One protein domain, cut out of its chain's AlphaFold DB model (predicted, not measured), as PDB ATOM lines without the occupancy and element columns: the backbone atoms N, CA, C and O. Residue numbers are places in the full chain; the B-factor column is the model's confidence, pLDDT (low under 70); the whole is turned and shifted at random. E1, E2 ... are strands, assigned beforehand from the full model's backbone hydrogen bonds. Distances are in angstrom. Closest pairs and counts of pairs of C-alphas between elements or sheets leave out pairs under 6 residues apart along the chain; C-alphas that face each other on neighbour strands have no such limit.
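AT A GLANCE: This is residues 3 to 82 of the 83 residues of an uncharacterized protein of Bacteroides sp. OM08-11 (UniProt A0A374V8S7). One strongly twisted sheet is folded over on itself into a small, only partly closed barrel: E3, E2 and E1 make one wall, E5 and E6 make the other, and the long, sharply bent strand E4 is the hinge between them. At one place on the open side E3 comes near E5, while the link from E5 to E6, residues 64 to 78, runs out far from the middle. The printed part has 80 residues with no named helix and six named strands, E1 to E6 in order along the chain; the sheet is mixed, in the order E3, E2, E1, E4, E5, E6, with E1 and E4 parallel and the other neighbours antiparallel. The class is all strand. The whole is compact, with a radius of gyration of the C-alphas of 12.0 A, and spans 34 by 32 by 21 A.

IN THESE COORDINATES: E1 is residues 3 to 10, 15.8 A from first to last C-alpha, and begins at C-alpha 3 at (-11.593, 1.277, 0.792). It bends by 103 degrees at residue 7. E2, residues 20 to 25, measures 16.6 A, and E3, residues 28 to 34, measures 18.2 A. E4, residues 42 to 53, is the longest strand by residues, with 12 of them; it runs 22.9 A from C-alpha 42 at (-8.446, 4.244, 3.117) to C-alpha 53 and bends by 105 degrees at residue 46. E5, residues 58 to 63, measures 15.9 A. E6, residues 79 to 81, measures 6.8 A and ends at C-alpha 81 at (-23.651, 5.236, -3.061).

HOW THE PARTS SIT: E1 is an inner strand of the sheet, with E2 and E4 as its neighbours. E1 and E2 form a hairpin, at 125 degrees between their directions, with N 4 and O 22 within hydrogen-bond range at 2.9 A. Residues 9 to 10 of E1 also pair, antiparallel, with residues 16 to 17. E2 and E3 form the next hairpin, at 157 degrees, with N 23 and O 31 2.9 A apart; E1, E2 and E3 are a meander, each strand the antiparallel neighbour of the one before. E4 is parallel to E1, at 61 degrees, with N 5 and O 43 2.9 A apart before the two bends and N 10 and O 49 2.8 A apart after them. A second meander is E4, E5 and E6. The hairpin of E4 and E5 stands at 128 degrees, with N 50 and O 61 2.8 A apart, and that of E5 and E6 at 144 degrees, with N 62 and O 80 2.8 A apart. E3 and E6 are the edge strands. This is a folded sheet, one sheet bent back on itself: E3, E2 and E1 face E5 and E6, with E4 as the hinge. E3 and E5 have 7 pairs of C-alphas within 8 A, the closest being those of Tyr 28 and Ser 59, 4.5 A apart. E6 is apart from E1, E2 and E3.

THE WHOLE: The two C-alphas farthest apart are those of Glu 38 and Phe 75, 36.1 A, while the C-alphas of Arg 3 and Leu 82, the first and last printed, are 9.6 A apart. The link from E5 to E6 is long, with 15 residues whose C-alphas lie 10 to 18 A from the mean of all C-alphas; in it residues 66 to 67 pair, antiparallel, with residues 72 to 73. The links E2 to E3 and E4 to E5 are tight. The printed part has no cut. Its mean pLDDT is 89.4, and residues 14 and 37 are under 70.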
ATOM      1  N   ARG A   3     -11.388   1.591  -0.621       95.25
ATOM      2  CA  ARG A   3     -11.593   1.277   0.792       95.25
ATOM      3  C   ARG A   3     -12.121   2.491   1.521       95.25
ATOM      4  O   ARG A   3     -11.561   3.578   1.423       95.25
ATOM      5  N   TYR A   4     -13.191   2.273   2.266       95.19
ATOM      6  CA  TYR A   4     -13.851   3.300   3.050       95.19
ATOM      7  C   TYR A   4     -13.906   2.866   4.503       95.19
ATOM      8  O   TYR A   4     -14.314   1.743   4.798       95.19
ATOM      9  N   ALA A   5     -13.548   3.762   5.410       94.06
ATOM     10  CA  ALA A   5     -13.746   3.566   6.837       94.06
ATOM     11  C   ALA A   5     -14.649   4.666   7.380       94.06
ATOM     12  O   ALA A   5     -14.683   5.787   6.876       94.06
ATOM     13  N   SER A   6     -15.418   4.333   8.405       92.06
ATOM     14  CA  SER A   6     -16.287   5.282   9.083       92.06
ATOM     15  C   SER A   6     -16.447   4.872  10.539       92.06
ATOM     16  O   SER A   6     -16.096   3.753  10.925       92.06
ATOM     17  N   HIS A   7     -16.998   5.762  11.362       86.50
ATOM     18  CA  HIS A   7     -17.250   5.453  12.767       86.50
ATOM     19  C   HIS A   7     -18.210   4.267  12.931       86.50
ATOM     20  O   HIS A   7     -18.059   3.485  13.872       86.50
ATOM     21  N   PHE A   8     -19.159   4.120  12.000       91.12
ATOM     22  CA  PHE A   8     -20.180   3.079  12.027       91.12
ATOM     23  C   PHE A   8     -20.404   2.489  10.632       91.12
ATOM     24  O   PHE A   8     -20.648   3.216   9.665       91.12
ATOM     25  N   ILE A   9     -20.373   1.160  10.551       93.69
ATOM     26  CA  ILE A   9     -20.850   0.380   9.408       93.69
ATOM     27  C   ILE A   9     -22.082  -0.394   9.860       93.69
ATOM     28  O   ILE A   9     -22.012  -1.171  10.811       93.69
ATOM     29  N   ILE A  10     -23.216  -0.160   9.206       92.25
ATOM     30  CA  ILE A  10     -24.530  -0.634   9.651       92.25
ATOM     31  C   ILE A  10     -25.080  -1.636   8.641       92.25
ATOM     32  O   ILE A  10     -25.216  -1.324   7.456       92.25
ATOM     33  N   PHE A  11     -25.423  -2.831   9.114       89.50
ATOM     34  CA  PHE A  11     -26.010  -3.897   8.309       89.50
ATOM     35  C   PHE A  11     -27.544  -3.798   8.250       89.50
ATOM     36  O   PHE A  11     -28.172  -3.264   9.170       89.50
ATOM     37  N   PRO A  12     -28.183  -4.394   7.221       76.75
ATOM     38  CA  PRO A  12     -29.641  -4.397   7.062       76.75
ATOM     39  C   PRO A  12     -30.424  -4.960   8.260       76.75
ATOM     40  O   PRO A  12     -31.605  -4.667   8.401       76.75
ATOM     41  N   LYS A  13     -29.786  -5.770   9.117       74.50
ATOM     42  CA  LYS A  13     -30.389  -6.403  10.304       74.50
ATOM     43  C   LYS A  13     -30.081  -5.673  11.623       74.50
ATOM     44  O   LYS A  13     -30.240  -6.255  12.685       74.50
ATOM     45  N   HIS A  14     -29.671  -4.405  11.542       66.38
ATOM     46  CA  HIS A  14     -29.299  -3.526  12.663       66.38
ATOM     47  C   HIS A  14     -27.997  -3.866  13.397       66.38
ATOM     48  O   HIS A  14     -27.665  -3.196  14.374       66.38
ATOM     49  N   ASP A  15     -27.206  -4.816  12.900       83.06
ATOM     50  CA  ASP A  15     -25.855  -5.013  13.414       83.06
ATOM     51  C   ASP A  15     -24.966  -3.831  13.016       83.06
ATOM     52  O   ASP A  15     -24.957  -3.385  11.865       83.06
ATOM     53  N   CYS A  16     -24.224  -3.308  13.990       88.56
ATOM     54  CA  CYS A  16     -23.348  -2.163  13.809       88.56
ATOM     55  C   CYS A  16     -21.904  -2.547  14.128       88.56
ATOM     56  O   CYS A  16     -21.580  -2.896  15.264       88.56
ATOM     57  N   LEU A  17     -21.025  -2.408  13.140       90.81
ATOM     58  CA  LEU A  17     -19.587  -2.580  13.298       90.81
ATOM     59  C   LEU A  17     -18.920  -1.217  13.491       90.81
ATOM     60  O   LEU A  17     -19.210  -0.257  12.774       90.81
ATOM     61  N   LYS A  18     -18.016  -1.138  14.464       89.44
ATOM     62  CA  LYS A  18     -17.142   0.022  14.691       89.44
ATOM     63  C   LYS A  18     -15.735  -0.329  14.244       89.44
ATOM     64  O   LYS A  18     -15.350  -1.487  14.365       89.44
ATOM     65  N   GLN A  19     -14.969   0.656  13.774       87.31
ATOM     66  CA  GLN A  19     -13.575   0.453  13.348       87.31
ATOM     67  C   GLN A  19     -13.444  -0.693  12.333       87.31
ATOM     68  O   GLN A  19     -12.664  -1.619  12.518       87.31
ATOM     69  N   HIS A  20     -14.265  -0.663  11.290       92.75
ATOM     70  CA  HIS A  20     -14.177  -1.596  10.172       92.75
ATOM     71  C   HIS A  20     -14.003  -0.813   8.870       92.75
ATOM     72  O   HIS A  20     -14.330   0.376   8.786       92.75
ATOM     73  N   VAL A  21     -13.480  -1.501   7.866       93.81
ATOM     74  CA  VAL A  21     -13.300  -1.021   6.502       93.81
ATOM     75  C   VAL A  21     -14.295  -1.746   5.611       93.81
ATOM     76  O   VAL A  21     -14.485  -2.956   5.738       93.81
ATOM     77  N   VAL A  22     -14.919  -1.004   4.703       95.50
ATOM     78  CA  VAL A  22     -15.711  -1.548   3.601       95.50
ATOM     79  C   VAL A  22     -14.902  -1.401   2.325       95.50
ATOM     80  O   VAL A  22     -14.547  -0.288   1.929       95.50
ATOM     81  N   GLU A  23     -14.624  -2.522   1.674       95.62
ATOM     82  CA  GLU A  23     -14.015  -2.539   0.352       95.62
ATOM     83  C   GLU A  23     -15.110  -2.611  -0.712       95.62
ATOM     84  O   GLU A  23     -15.995  -3.471  -0.660       95.62
ATOM     85  N   VAL A  24     -15.059  -1.675  -1.657       95.69
ATOM     86  CA  VAL A  24     -16.057  -1.491  -2.710       95.69
ATOM     87  C   VAL A  24     -15.405  -1.650  -4.080       95.69
ATOM     88  O   VAL A  24     -14.334  -1.099  -4.357       95.69
ATOM     89  N   GLU A  25     -16.069  -2.395  -4.954       95.31
ATOM     90  CA  GLU A  25     -15.711  -2.536  -6.358       95.31
ATOM     91  C   GLU A  25     -16.956  -2.428  -7.237       95.31
ATOM     92  O   GLU A  25     -17.946  -3.134  -7.038       95.31
ATOM     93  N   ASN A  26     -16.915  -1.519  -8.215       92.19
ATOM     94  CA  ASN A  26     -18.023  -1.252  -9.136       92.19
ATOM     95  C   ASN A  26     -19.350  -0.962  -8.406       92.19
ATOM     96  O   ASN A  26     -20.422  -1.369  -8.857       92.19
ATOM     97  N   GLY A  27     -19.276  -0.275  -7.260       90.75
ATOM     98  CA  GLY A  27     -20.438   0.063  -6.435       90.75
ATOM     99  C   GLY A  27     -20.978  -1.053  -5.535       90.75
ATOM    100  O   GLY A  27     -22.005  -0.840  -4.881       90.75
ATOM    101  N   TYR A  28     -20.308  -2.207  -5.478       94.75
ATOM    102  CA  TYR A  28     -20.676  -3.340  -4.630       94.75
ATOM    103  C   TYR A  28     -19.624  -3.608  -3.560       94.75
ATOM    104  O   TYR A  28     -18.429  -3.472  -3.798       94.75
ATOM    105  N   VAL A  29     -20.079  -4.015  -2.382       94.81
ATOM    106  CA  VAL A  29     -19.223  -4.454  -1.285       94.81
ATOM    107  C   VAL A  29     -18.681  -5.832  -1.609       94.81
ATOM    108  O   VAL A  29     -19.445  -6.772  -1.828       94.81
ATOM    109  N   VAL A  30     -17.361  -5.935  -1.607       95.00
ATOM    110  CA  VAL A  30     -16.631  -7.182  -1.866       95.00
ATOM    111  C   VAL A  30     -15.938  -7.703  -0.613       95.00
ATOM    112  O   VAL A  30     -15.689  -8.901  -0.517       95.00
ATOM    113  N   ASN A  31     -15.685  -6.837   0.375       93.69
ATOM    114  CA  ASN A  31     -15.147  -7.245   1.667       93.69
ATOM    115  C   ASN A  31     -15.533  -6.269   2.794       93.69
ATOM    116  O   ASN A  31     -15.722  -5.073   2.558       93.69
ATOM    117  N   VAL A  32     -15.618  -6.784   4.023       93.31
ATOM    118  CA  VAL A  32     -15.768  -6.005   5.261       93.31
ATOM    119  C   VAL A  32     -14.869  -6.624   6.323       93.31
ATOM    120  O   VAL A  32     -15.011  -7.804   6.636       93.31
ATOM    121  N   PHE A  33     -13.950  -5.845   6.887       92.44
ATOM    122  CA  PHE A  33     -12.961  -6.360   7.838       92.44
ATOM    123  C   PHE A  33     -12.529  -5.285   8.853       92.44
ATOM    124  O   PHE A  33     -12.770  -4.099   8.613       92.44
ATOM    125  N   PRO A  34     -11.940  -5.661  10.005       91.56
ATOM    126  CA  PRO A  34     -11.504  -4.701  11.018       91.56
ATOM    127  C   PRO A  34     -10.450  -3.726  10.486       91.56
ATOM    128  O   PRO A  34      -9.536  -4.120   9.767       91.56
ATOM    129  N   LEU A  35     -10.557  -2.457  10.871       89.94
ATOM    130  CA  LEU A  35      -9.559  -1.437  10.575       89.94
ATOM    131  C   LEU A  35      -8.296  -1.696  11.405       89.94
ATOM    132  O   LEU A  35      -8.361  -1.693  12.635       89.94
ATOM    133  N   THR A  36      -7.160  -1.881  10.738       85.88
ATOM    134  CA  THR A  36      -5.835  -1.989  11.365       85.88
ATOM    135  C   THR A  36      -5.001  -0.737  11.074       85.88
ATOM    136  O   THR A  36      -5.279  -0.005  10.126       85.88
ATOM    137  N   GLU A  37      -3.992  -0.462  11.905       67.94
ATOM    138  CA  GLU A  37      -3.180   0.768  11.827       67.94
ATOM    139  C   GLU A  37      -2.279   0.853  10.573       67.94
ATOM    140  O   GLU A  37      -1.807   1.933  10.240       67.94
ATOM    141  N   GLU A  38      -2.077  -0.249   9.837       70.75
ATOM    142  CA  GLU A  38      -1.101  -0.361   8.735       70.75
ATOM    143  C   GLU A  38      -1.731  -0.370   7.329       70.75
ATOM    144  O   GLU A  38      -1.249  -1.042   6.418       70.75
ATOM    145  N   MET A  39      -2.844   0.335   7.129       77.19
ATOM    146  CA  MET A  39      -3.550   0.304   5.847       77.19
ATOM    147  C   MET A  39      -3.400   1.591   5.044       77.19
ATOM    148  O   MET A  39      -3.965   2.630   5.383       77.19
ATOM    149  N   GLU A  40      -2.689   1.485   3.925       76.44
ATOM    150  CA  GLU A  40      -2.619   2.526   2.901       76.44
ATOM    151  C   GLU A  40      -3.940   2.581   2.092       76.44
ATOM    152  O   GLU A  40      -4.644   1.576   1.929       76.44
ATOM    153  N   ASP A  41      -4.290   3.774   1.599       86.81
ATOM    154  CA  ASP A  41      -5.433   4.040   0.707       86.81
ATOM    155  C   ASP A  41      -6.847   3.790   1.278       86.81
ATOM    156  O   ASP A  41      -7.733   3.268   0.592       86.81
ATOM    157  N   ILE A  42      -7.096   4.205   2.526       91.38
ATOM    158  CA  ILE A  42      -8.446   4.244   3.117       91.38
ATOM    159  C   ILE A  42      -9.002   5.671   3.122       91.38
ATOM    160  O   ILE A  42      -8.413   6.584   3.700       91.38
ATOM    161  N   GLU A  43     -10.196   5.855   2.558       93.56
ATOM    162  CA  GLU A  43     -10.957   7.099   2.682       93.56
ATOM    163  C   GLU A  43     -11.782   7.086   3.980       93.56
ATOM    164  O   GLU A  43     -12.709   6.284   4.142       93.56
ATOM    165  N   TRP A  44     -11.455   7.982   4.917       92.56
ATOM    166  CA  TRP A  44     -12.224   8.151   6.151       92.56
ATOM    167  C   TRP A  44     -13.455   9.035   5.931       92.56
ATOM    168  O   TRP A  44     -13.343  10.192   5.517       92.56
ATOM    169  N   LEU A  45     -14.636   8.517   6.270       92.75
ATOM    170  CA  LEU A  45     -15.918   9.205   6.157       92.75
ATOM    171  C   LEU A  45     -16.486   9.523   7.556       92.75
ATOM    172  O   LEU A  45     -16.705   8.601   8.346       92.75
ATOM    173  N   PRO A  46     -16.809  10.793   7.870       89.19
ATOM    174  CA  PRO A  46     -17.209  11.214   9.219       89.19
ATOM    175  C   PRO A  46     -18.636  10.807   9.636       89.19
ATOM    176  O   PRO A  46     -19.034  11.070  10.765       89.19
ATOM    177  N   GLY A  47     -19.419  10.201   8.740       89.69
ATOM    178  CA  GLY A  47     -20.806   9.797   8.988       89.69
ATOM    179  C   GLY A  47     -20.961   8.316   9.341       89.69
ATOM    180  O   GLY A  47     -20.298   7.804  10.240       89.69
ATOM    181  N   ALA A  48     -21.863   7.637   8.635       92.75
ATOM    182  CA  ALA A  48     -22.036   6.189   8.712       92.75
ATOM    183  C   ALA A  48     -22.122   5.580   7.309       92.75
ATOM    184  O   ALA A  48     -22.608   6.217   6.368       92.75
ATOM    185  N   ILE A  49     -21.680   4.332   7.172       94.88
ATOM    186  CA  ILE A  49     -21.839   3.547   5.946       94.88
ATOM    187  C   ILE A  49     -22.930   2.510   6.196       94.88
ATOM    188  O   ILE A  49     -22.792   1.638   7.048       94.88
ATOM    189  N   TYR A  50     -24.018   2.587   5.443       93.81
ATOM    190  CA  TYR A  50     -25.065   1.576   5.437       93.81
ATOM    191  C   TYR A  50     -24.801   0.550   4.349       93.81
ATOM    192  O   TYR A  50     -24.601   0.908   3.187       93.81
ATOM    193  N   LEU A  51     -24.849  -0.723   4.719       93.88
ATOM    194  CA  LEU A  51     -24.825  -1.820   3.769       93.88
ATOM    195  C   LEU A  51     -26.262  -2.159   3.391       93.88
ATOM    196  O   LEU A  51     -27.098  -2.403   4.259       93.88
ATOM    197  N   VAL A  52     -26.554  -2.151   2.096       92.06
ATOM    198  CA  VAL A  52     -27.883  -2.447   1.559       92.06
ATOM    199  C   VAL A  52     -27.802  -3.751   0.782       92.06
ATOM    200  O   VAL A  52     -27.022  -3.871  -0.160       92.06
ATOM    201  N   GLN A  53     -28.606  -4.732   1.189       90.00
ATOM    202  CA  GLN A  53     -28.734  -6.001   0.477       90.00
ATOM    203  C   GLN A  53     -29.646  -5.809  -0.739       90.00
ATOM    204  O   GLN A  53     -30.808  -5.431  -0.588       90.00
ATOM    205  N   THR A  54     -29.123  -6.085  -1.930       82.75
ATOM    206  CA  THR A  54     -29.912  -6.342  -3.143       82.75
ATOM    207  C   THR A  54     -29.996  -7.854  -3.380       82.75
ATOM    208  O   THR A  54     -29.472  -8.625  -2.577       82.75
ATOM    209  N   GLU A  55     -30.674  -8.304  -4.441       81.06
ATOM    210  CA  GLU A  55     -30.969  -9.730  -4.684       81.06
ATOM    211  C   GLU A  55     -29.755 -10.656  -4.499       81.06
ATOM    212  O   GLU A  55     -29.871 -11.683  -3.838       81.06
ATOM    213  N   GLU A  56     -28.574 -10.254  -4.982       85.50
ATOM    214  CA  GLU A  56     -27.363 -11.089  -4.922       85.50
ATOM    215  C   GLU A  56     -26.131 -10.378  -4.345       85.50
ATOM    216  O   GLU A  56     -25.097 -11.012  -4.129       85.50
ATOM    217  N   LYS A  57     -26.189  -9.059  -4.114       90.38
ATOM    218  CA  LYS A  57     -25.005  -8.260  -3.761       90.38
ATOM    219  C   LYS A  57     -25.294  -7.264  -2.647       90.38
ATOM    220  O   LYS A  57     -26.426  -6.849  -2.424       90.38
ATOM    221  N   LEU A  58     -24.234  -6.849  -1.965       93.00
ATOM    222  CA  LEU A  58     -24.273  -5.750  -1.009       93.00
ATOM    223  C   LEU A  58     -23.785  -4.475  -1.696       93.00
ATOM    224  O   LEU A  58     -22.796  -4.509  -2.421       93.00
ATOM    225  N   SER A  59     -24.453  -3.349  -1.468       94.12
ATOM    226  CA  SER A  59     -23.963  -2.021  -1.852       94.12
ATOM    227  C   SER A  59     -23.705  -1.174  -0.610       94.12
ATOM    228  O   SER A  59     -24.353  -1.353   0.424       94.12
ATOM    229  N   ALA A  60     -22.733  -0.266  -0.693       95.06
ATOM    230  CA  ALA A  60     -22.385   0.631   0.401       95.06
ATOM    231  C   ALA A  60     -22.942   2.031   0.136       95.06
ATOM    232  O   ALA A  60     -22.664   2.647  -0.895       95.06
ATOM    233  N   VAL A  61     -23.716   2.551   1.084       94.88
ATOM    234  CA  VAL A  61     -24.334   3.874   1.017       94.88
ATOM    235  C   VAL A  61     -23.829   4.719   2.174       94.88
ATOM    236  O   VAL A  61     -24.101   4.440   3.337       94.88
ATOM    237  N   TYR A  62     -23.119   5.790   1.852       95.00
ATOM    238  CA  TYR A  62     -22.689   6.782   2.821       95.00
ATOM    239  C   TYR A  62     -23.840   7.706   3.231       95.00
ATOM    240  O   TYR A  62     -24.576   8.224   2.382       95.00
ATOM    241  N   ILE A  63     -23.952   7.935   4.538       93.25
ATOM    242  CA  ILE A  63     -24.907   8.824   5.199       93.25
ATOM    243  C   ILE A  63     -24.109   9.854   6.001       93.25
ATOM    244  O   ILE A  63     -23.463   9.501   6.984       93.25
ATOM    245  N   SER A  64     -24.146  11.127   5.591       90.44
ATOM    246  CA  SER A  64     -23.271  12.158   6.174       90.44
ATOM    247  C   SER A  64     -23.690  12.637   7.566       90.44
ATOM    248  O   SER A  64     -22.837  12.853   8.416       90.44
ATOM    249  N   ASN A  65     -24.995  12.804   7.800       89.44
ATOM    250  CA  ASN A  65     -25.544  13.347   9.045       89.44
ATOM    251  C   ASN A  65     -26.258  12.225   9.803       89.44
ATOM    252  O   ASN A  65     -27.472  12.044   9.697       89.44
ATOM    253  N   PHE A  66     -25.481  11.430  10.527       88.50
ATOM    254  CA  PHE A  66     -25.990  10.319  11.319       88.50
ATOM    255  C   PHE A  66     -26.028  10.691  12.807       88.50
ATOM    256  O   PHE A  66     -25.007  11.087  13.366       88.50
ATOM    257  N   ASP A  67     -27.196  10.580  13.444       87.88
ATOM    258  CA  ASP A  67     -27.338  10.764  14.888       87.88
ATOM    259  C   ASP A  67     -26.911   9.479  15.602       87.88
ATOM    260  O   ASP A  67     -27.602   8.459  15.567       87.88
ATOM    261  N   ILE A  68     -25.755   9.542  16.258       84.19
ATOM    262  CA  ILE A  68     -25.145   8.411  16.963       84.19
ATOM    263  C   ILE A  68     -25.837   8.082  18.290       84.19
ATOM    264  O   ILE A  68     -25.675   6.978  18.803       84.19
ATOM    265  N   THR A  69     -26.598   9.022  18.854       86.56
ATOM    266  CA  THR A  69     -27.341   8.815  20.105       86.56
ATOM    267  C   THR A  69     -28.610   8.031  19.817       86.56
ATOM    268  O   THR A  69     -28.965   7.112  20.550       86.56
ATOM    269  N   MET A  70     -29.283   8.387  18.722       87.25
ATOM    270  CA  MET A  70     -30.529   7.754  18.295       87.25
ATOM    271  C   MET A  70     -30.313   6.599  17.303       87.25
ATOM    272  O   MET A  70     -31.275   5.929  16.942       87.25
ATOM    273  N   MET A  71     -29.072   6.365  16.861       86.25
ATOM    274  CA  MET A  71     -28.702   5.355  15.861       86.25
ATOM    275  C   MET A  71     -29.533   5.458  14.570       86.25
ATOM    276  O   MET A  71     -29.962   4.450  14.003       86.25
ATOM    277  N   GLN A  72     -29.750   6.685  14.083       87.12
ATOM    278  CA  GLN A  72     -30.557   6.942  12.887       87.12
ATOM    279  C   GLN A  72     -30.051   8.140  12.066       87.12
ATOM    280  O   GLN A  72     -29.465   9.073  12.615       87.12
ATOM    281  N   PRO A  73     -30.299   8.175  10.743       87.12
ATOM    282  CA  PRO A  73     -30.036   9.363   9.938       87.12
ATOM    283  C   PRO A  73     -30.903  10.541  10.389       87.12
ATOM    284  O   PRO A  73     -32.100  10.377  10.635       87.12
ATOM    285  N   VAL A  74     -30.335  11.745  10.403       91.38
ATOM    286  CA  VAL A  74     -31.107  12.970  10.650       91.38
ATOM    287  C   VAL A  74     -32.058  13.224   9.471       91.38
ATOM    288  O   VAL A  74     -31.757  12.877   8.321       91.38
ATOM    289  N   PHE A  75     -33.222  13.828   9.718       87.56
ATOM    290  CA  PHE A  75     -34.147  14.193   8.644       87.56
ATOM    291  C   PHE A  75     -33.455  15.054   7.571       87.56
ATOM    292  O   PHE A  75     -32.702  15.974   7.883       87.56
ATOM    293  N   GLY A  76     -33.689  14.736   6.293       87.12
ATOM    294  CA  GLY A  76     -33.063  15.430   5.160       87.12
ATOM    295  C   GLY A  76     -31.608  15.033   4.873       87.12
ATOM    296  O   GLY A  76     -30.971  15.646   4.015       87.12
ATOM    297  N   THR A  77     -31.067  14.012   5.549       89.81
ATOM    298  CA  THR A  77     -29.689  13.561   5.309       89.81
ATOM    299  C   THR A  77     -29.482  13.075   3.881       89.81
ATOM    300  O   THR A  77     -30.232  12.244   3.364       89.81
ATOM    301  N   ARG A  78     -28.406  13.561   3.255       88.25
ATOM    302  CA  ARG A  78     -27.986  13.117   1.928       88.25
ATOM    303  C   ARG A  78     -27.397  11.712   2.002       88.25
ATOM    304  O   ARG A  78     -26.608  11.401   2.892       88.25
ATOM    305  N   ARG A  79     -27.767  10.890   1.023       92.25
ATOM    306  CA  ARG A  79     -27.260   9.531   0.832       92.25
ATOM    307  C   ARG A  79     -26.444   9.492  -0.451       92.25
ATOM    308  O   ARG A  79     -26.873  10.055  -1.458       92.25
ATOM    309  N   LYS A  80     -25.286   8.840  -0.421       93.81
ATOM    310  CA  LYS A  80     -24.414   8.668  -1.590       93.81
ATOM    311  C   LYS A  80     -23.977   7.213  -1.679       93.81
ATOM    312  O   LYS A  80     -23.381   6.709  -0.736       93.81
ATOM    313  N   GLN A  81     -24.234   6.552  -2.804       94.25
ATOM    314  CA  GLN A  81     -23.651   5.236  -3.061       94.25
ATOM    315  C   GLN A  81     -22.135   5.377  -3.276       94.25
ATOM    316  O   GLN A  81     -21.689   6.257  -4.017       94.25
ATOM    317  N   LEU A  82     -21.355   4.544  -2.592       94.44
ATOM    318  CA  LEU A  82     -19.903   4.468  -2.747       94.44
ATOM    319  C   LEU A  82     -19.563   3.627  -3.985       94.44
ATOM    320  O   LEU A  82     -20.299   2.692  -4.297       94.44
TER     321      LEU A  82